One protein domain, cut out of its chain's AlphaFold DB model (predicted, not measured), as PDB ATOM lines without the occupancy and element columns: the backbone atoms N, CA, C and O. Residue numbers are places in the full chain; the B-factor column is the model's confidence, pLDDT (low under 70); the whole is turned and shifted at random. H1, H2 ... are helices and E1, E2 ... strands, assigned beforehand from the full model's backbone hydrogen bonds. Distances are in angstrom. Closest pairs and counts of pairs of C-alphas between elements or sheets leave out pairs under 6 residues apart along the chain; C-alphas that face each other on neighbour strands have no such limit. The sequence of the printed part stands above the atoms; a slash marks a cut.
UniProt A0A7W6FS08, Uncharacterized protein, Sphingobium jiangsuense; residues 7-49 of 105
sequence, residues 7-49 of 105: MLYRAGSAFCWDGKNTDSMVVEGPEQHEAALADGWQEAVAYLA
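Overview. This is residues 7 to 49 of the 105 residues of an uncharacterized protein of Sphingobium jiangsuense (UniProt A0A7W6FS08). The model is a long two-stranded hairpin of E1 and E2, with a wide loop of residues 12 to 21 at one end and helix H1 folding back at the other. After H1 the chain crosses back to E1, where residues 42 to 43 pair with residues 8 to 9 on a short stretch, and the short helix H2, residues 44 to 47, follows close to E1, two residues before the printed part ends at residue 49. The printed part has 43 residues, with two named strands and two named helices in the order E1, E2, H1, H2; the sheet, in the order E1, E2, is antiparallel, and the class is mixed, helices and strands. The whole is only just loose, close to compact, with a radius of gyration of the C-alphas of 11.1 A, and it is elongated, spanning 36 by 19 by 15 A.

Along the chain. E1, residues 7 to 11, begins at C-alpha 7 at (52.366, 146.194, 50.674) and is 14.0 A long from first to last C-alpha. E2, residues 22 to 27, is 16.4 A long and ends at C-alpha 27 at (50.244, 147.318, 56.568). H1, residues 30 to 38, is 12.3 A long. H2, residues 44 to 47, is 5.1 A long and ends at C-alpha 47 at (59.477, 152.574, 44.877).

Arrangement. E1 and E2 form a hairpin, antiparallel with 151 degrees between their directions. The C-alphas of Met 7 and Val 26 face each other at 4.6 A. N 8 and O 25, at 2.8 A, and N 25 and O 8, at 2.9 A, are within hydrogen-bond range. Outside the named strands, residues 42 to 43 pair with residues 8 to 9 of E1, antiparallel. The closest C-alphas of E1 and H2 are those of Leu 8 and Ala 44, 6.4 A apart. The closest C-alphas of E2 and H1 are those of Val 27 and His 33, 5.8 A apart. The closest of E1 and H1 are those of Leu 8 and Ala 36, 7.9 A apart. H2 is apart from E2, and H1 and H2 are apart. In H1 every O i to N i+4 pair is within hydrogen-bond range; H2 is too short for such a pair, and its 1 pair of O i and N i+3 is not within range.

Size, cuts and confidence. The two C-alphas farthest apart are those of Trp 17 and Glu 31, at 35.5 A. The C-alphas of Met 7 and Ala 49 are 15.7 A apart. The printed part has no cut. The links from E2 to H1 and from H1 to H2 are tight; the link from E1 to E2, with 10 residues between them, is short. The mean pLDDT of the printed part is 83.2, and residues 13 to 20 are under 70.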
ATOM      1  N   MET A   7      50.943 146.542  50.624       92.12
ATOM      2  CA  MET A   7      52.366 146.194  50.674       92.12
ATOM      3  C   MET A   7      53.219 147.438  50.413       92.12
ATOM      4  O   MET A   7      52.995 148.137  49.424       92.12
ATOM      5  N   LEU A   8      54.216 147.669  51.261       92.56
ATOM      6  CA  LEU A   8      55.201 148.739  51.129       92.56
ATOM      7  C   LEU A   8      56.605 148.165  50.934       92.56
ATOM      8  O   LEU A   8      56.887 147.027  51.319       92.56
ATOM      9  N   TYR A   9      57.484 148.970  50.350       91.06
ATOM     10  CA  TYR A   9      58.813 148.585  49.892       91.06
ATOM     11  C   TYR A   9      59.852 149.604  50.344       91.06
ATOM     12  O   TYR A   9      59.554 150.785  50.497       91.06
ATOM     13  N   ARG A  10      61.090 149.157  50.526       89.38
ATOM     14  CA  ARG A  10      62.243 150.045  50.704       89.38
ATOM     15  C   ARG A  10      63.499 149.391  50.147       89.38
ATOM     16  O   ARG A  10      63.545 148.171  49.970       89.38
ATOM     17  N   ALA A  11      64.539 150.197  49.941       82.56
ATOM     18  CA  ALA A  11      65.857 149.675  49.601       82.56
ATOM     19  C   ALA A  11      66.316 148.685  50.685       82.56
ATOM     20  O   ALA A  11      66.342 149.000  51.876       82.56
ATOM     21  N   GLY A  12      66.631 147.464  50.262       77.62
ATOM     22  CA  GLY A  12      67.015 146.374  51.143       77.62
ATOM     23  C   GLY A  12      68.340 146.664  51.840       77.62
ATOM     24  O   GLY A  12      69.296 147.145  51.233       77.62
ATOM     25  N   SER A  13      68.398 146.349  53.130       66.00
ATOM     26  CA  SER A  13      69.529 146.692  54.004       66.00
ATOM     27  C   SER A  13      70.741 145.750  53.899       66.00
ATOM     28  O   SER A  13      71.801 146.051  54.450       66.00
ATOM     29  N   ALA A  14      70.624 144.617  53.194       63.31
ATOM     30  CA  ALA A  14      71.715 143.652  53.039       63.31
ATOM     31  C   ALA A  14      72.451 143.795  51.695       63.31
ATOM     32  O   ALA A  14      71.843 144.019  50.648       63.31
ATOM     33  N   PHE A  15      73.776 143.624  51.729       52.38
ATOM     34  CA  PHE A  15      74.648 143.681  50.553       52.38
ATOM     35  C   PHE A  15      74.276 142.608  49.518       52.38
ATOM     36  O   PHE A  15      74.140 141.431  49.853       52.38
ATOM     37  N   CYS A  16      74.165 143.023  48.258       57.69
ATOM     38  CA  CYS A  16      73.836 142.185  47.114       57.69
ATOM     39  C   CYS A  16      74.857 142.444  45.995       57.69
ATOM     40  O   CYS A  16      75.150 143.599  45.690       57.69
ATOM     41  N   TRP A  17      75.424 141.385  45.410       55.44
ATOM     42  CA  TRP A  17      76.428 141.504  44.343       55.44
ATOM     43  C   TRP A  17      75.786 141.706  42.953       55.44
ATOM     44  O   TRP A  17      76.424 142.278  42.073       55.44
ATOM     45  N   ASP A  18      74.528 141.305  42.743       56.12
ATOM     46  CA  ASP A  18      73.917 141.226  41.407       56.12
ATOM     47  C   ASP A  18      72.507 141.845  41.263       56.12
ATOM     48  O   ASP A  18      71.883 141.694  40.213       56.12
ATOM     49  N   GLY A  19      72.004 142.606  42.242       64.12
ATOM     50  CA  GLY A  19      70.677 143.230  42.140       64.12
ATOM     51  C   GLY A  19      70.340 144.276  43.211       64.12
ATOM     52  O   GLY A  19      71.025 144.395  44.227       64.12
ATOM     53  N   LYS A  20      69.249 145.033  43.000       64.62
ATOM     54  CA  LYS A  20      68.661 145.902  44.039       64.62
ATOM     55  C   LYS A  20      68.018 145.005  45.105       64.62
ATOM     56  O   LYS A  20      67.008 144.353  44.840       64.62
ATOM     57  N   ASN A  21      68.597 144.957  46.303       78.38
ATOM     58  CA  ASN A  21      67.934 144.323  47.439       78.38
ATOM     59  C   ASN A  21      66.683 145.143  47.795       78.38
ATOM     60  O   ASN A  21      66.729 146.369  47.737       78.38
ATOM     61  N   THR A  22      65.572 144.483  48.115       82.56
ATOM     62  CA  THR A  22      64.287 145.130  48.412       82.56
ATOM     63  C   THR A  22      63.703 144.496  49.664       82.56
ATOM     64  O   THR A  22      63.399 143.303  49.659       82.56
ATOM     65  N   ASP A  23      63.518 145.288  50.719       87.81
ATOM     66  CA  ASP A  23      62.721 144.865  51.872       87.81
ATOM     67  C   ASP A  23      61.236 145.150  51.569       87.81
ATOM     68  O   ASP A  23      60.913 146.128  50.890       87.81
ATOM     69  N   SER A  24      60.324 144.312  52.075       90.19
ATOM     70  CA  SER A  24      58.870 144.506  51.934       90.19
ATOM     71  C   SER A  24      58.141 144.301  53.265       90.19
ATOM     72  O   SER A  24      58.573 143.488  54.085       90.19
ATOM     73  N   MET A  25      57.049 145.038  53.485       91.75
ATOM     74  CA  MET A  25      56.177 144.884  54.654       91.75
ATOM     75  C   MET A  25      54.697 145.052  54.295       91.75
ATOM     76  O   MET A  25      54.365 145.773  53.359       91.75
ATOM     77  N   VAL A  26      53.811 144.423  55.070       94.00
ATOM     78  CA  VAL A  26      52.352 144.554  54.927       94.00
ATOM     79  C   VAL A  26      51.812 145.469  56.025       94.00
ATOM     80  O   VAL A  26      52.137 145.272  57.196       94.00
ATOM     81  N   VAL A  27      50.980 146.440  55.649       94.00
ATOM     82  CA  VAL A  27      50.244 147.318  56.568       94.00
ATOM     83  C   VAL A  27      48.744 147.042  56.474       94.00
ATOM     84  O   VAL A  27      48.183 146.919  55.386       94.00
ATOM     85  N   GLU A  28      48.082 146.947  57.623       93.69
ATOM     86  CA  GLU A  28      46.669 146.541  57.730       93.69
ATOM     87  C   GLU A  28      45.705 147.737  57.823       93.69
ATOM     88  O   GLU A  28      44.488 147.575  57.753       93.69
ATOM     89  N   GLY A  29      46.226 148.953  58.001       92.69
ATOM     90  CA  GLY A  29      45.397 150.140  58.179       92.69
ATOM     91  C   GLY A  29      46.163 151.458  58.072       92.69
ATOM     92  O   GLY A  29      47.395 151.462  58.012       92.69
ATOM     93  N   PRO A  30      45.434 152.587  58.078       90.81
ATOM     94  CA  PRO A  30      45.989 153.908  57.784       90.81
ATOM     95  C   PRO A  30      47.043 154.381  58.786       90.81
ATOM     96  O   PRO A  30      48.042 154.953  58.371       90.81
ATOM     97  N   GLU A  31      46.888 154.082  60.079       91.81
ATOM     98  CA  GLU A  31      47.883 154.470  61.093       91.81
ATOM     99  C   GLU A  31      49.233 153.767  60.878       91.81
ATOM    100  O   GLU A  31      50.291 154.377  61.014       91.81
ATOM    101  N   GLN A  32      49.211 152.481  60.505       91.75
ATOM    102  CA  GLN A  32      50.427 151.724  60.194       91.75
ATOM    103  C   GLN A  32      51.052 152.190  58.879       91.75
ATOM    104  O   GLN A  32      52.273 152.232  58.767       91.75
ATOM    105  N   HIS A  33      50.215 152.545  57.904       91.88
ATOM    106  CA  HIS A  33      50.663 153.080  56.628       91.88
ATOM    107  C   HIS A  33      51.403 154.409  56.814       91.88
ATOM    108  O   HIS A  33      52.545 154.524  56.382       91.88
ATOM    109  N   GLU A  34      50.816 155.372  57.529       91.56
ATOM    110  CA  GLU A  34      51.444 156.673  57.793       91.56
ATOM    111  C   GLU A  34      52.762 156.526  58.569       91.56
ATOM    112  O   GLU A  34      53.772 157.131  58.205       91.56
ATOM    113  N   ALA A  35      52.789 155.659  59.587       92.25
ATOM    114  CA  ALA A  35      54.007 155.368  60.339       92.25
ATOM    115  C   ALA A  35      55.105 154.739  59.463       92.25
ATOM    116  O   ALA A  35      56.275 155.098  59.596       92.25
ATOM    117  N   ALA A  36      54.746 153.827  58.555       92.06
ATOM    118  CA  ALA A  36      55.697 153.199  57.645       92.06
ATOM    119  C   ALA A  36      56.242 154.197  56.608       92.06
ATOM    120  O   ALA A  36      57.449 154.226  56.375       92.06
ATOM    121  N   LEU A  37      55.399 155.066  56.040       89.38
ATOM    122  CA  LEU A  37      55.861 156.136  55.147       89.38
ATOM    123  C   LEU A  37      56.847 157.076  55.860       89.38
ATOM    124  O   LEU A  37      57.869 157.450  55.287       89.38
ATOM    125  N   ALA A  38      56.590 157.409  57.131       89.75
ATOM    126  CA  ALA A  38      57.494 158.227  57.943       89.75
ATOM    127  C   ALA A  38      58.836 157.533  58.262       89.75
ATOM    128  O   ALA A  38      59.856 158.207  58.397       89.75
ATOM    129  N   ASP A  39      58.851 156.199  58.347       89.31
ATOM    130  CA  ASP A  39      60.058 155.369  58.504       89.31
ATOM    131  C   ASP A  39      60.802 155.133  57.167       89.31
ATOM    132  O   ASP A  39      61.823 154.447  57.117       89.31
ATOM    133  N   GLY A  40      60.317 155.723  56.068       88.00
ATOM    134  CA  GLY A  40      60.955 155.665  54.750       88.00
ATOM    135  C   GLY A  40      60.528 154.479  53.884       88.00
ATOM    136  O   GLY A  40      61.196 154.173  52.895       88.00
ATOM    137  N   TRP A  41      59.429 153.806  54.228       93.06
ATOM    138  CA  TRP A  41      58.786 152.846  53.336       93.06
ATOM    139  C   TRP A  41      58.000 153.568  52.245       93.06
ATOM    140  O   TRP A  41      57.521 154.682  52.425       93.06
ATOM    141  N   GLN A  42      57.869 152.925  51.094       90.88
ATOM    142  CA  GLN A  42      57.267 153.503  49.903       90.88
ATOM    143  C   GLN A  42      56.238 152.548  49.307       90.88
ATOM    144  O   GLN A  42      56.401 151.327  49.333       90.88
ATOM    145  N   GLU A  43      55.180 153.099  48.725       90.56
ATOM    146  CA  GLU A  43      54.264 152.318  47.900       90.56
ATOM    147  C   GLU A  43      54.967 151.810  46.634       90.56
ATOM    148  O   GLU A  43      55.919 152.422  46.152       90.56
ATOM    149  N   ALA A  44      54.461 150.722  46.041       86.44
ATOM    150  CA  ALA A  44      55.046 150.118  44.839       86.44
ATOM    151  C   ALA A  44      55.285 151.127  43.703       86.44
ATOM    152  O   ALA A  44      56.308 151.060  43.030       86.44
ATOM    153  N   VAL A  45      54.347 152.058  43.491       83.38
ATOM    154  CA  VAL A  45      54.442 153.065  42.423       83.38
ATOM    155  C   VAL A  45      55.607 154.019  42.670       83.38
ATOM    156  O   VAL A  45      56.357 154.300  41.744       83.38
ATOM    157  N   ALA A  46      55.780 154.478  43.910       82.69
ATOM    158  CA  ALA A  46      56.881 155.359  44.284       82.69
ATOM    159  C   ALA A  46      58.225 154.613  44.286       82.69
ATOM    160  O   ALA A  46      59.206 155.123  43.763       82.69
ATOM    161  N   TYR A  47      58.257 153.382  44.800       83.81
ATOM    162  CA  TYR A  47      59.477 152.574  44.877       83.81
ATOM    163  C   TYR A  47      60.022 152.158  43.502       83.81
ATOM    164  O   TYR A  47      61.232 152.052  43.308       83.81
ATOM    165  N   LEU A  48      59.128 151.877  42.548       81.12
ATOM    166  CA  LEU A  48      59.485 151.483  41.183       81.12
ATOM    167  C   LEU A  48      59.602 152.669  40.226       81.12
ATOM    168  O   LEU A  48      59.932 152.457  39.055       81.12
ATOM    169  N   ALA A  49      59.311 153.889  40.686       75.56
ATOM    170  CA  ALA A  49      59.571 155.070  39.888       75.56
ATOM    171  C   ALA A  49      61.064 155.083  39.521       75.56
ATOM    172  O   ALA A  49      61.902 154.719  40.354       75.56
TER     173      ALA A  49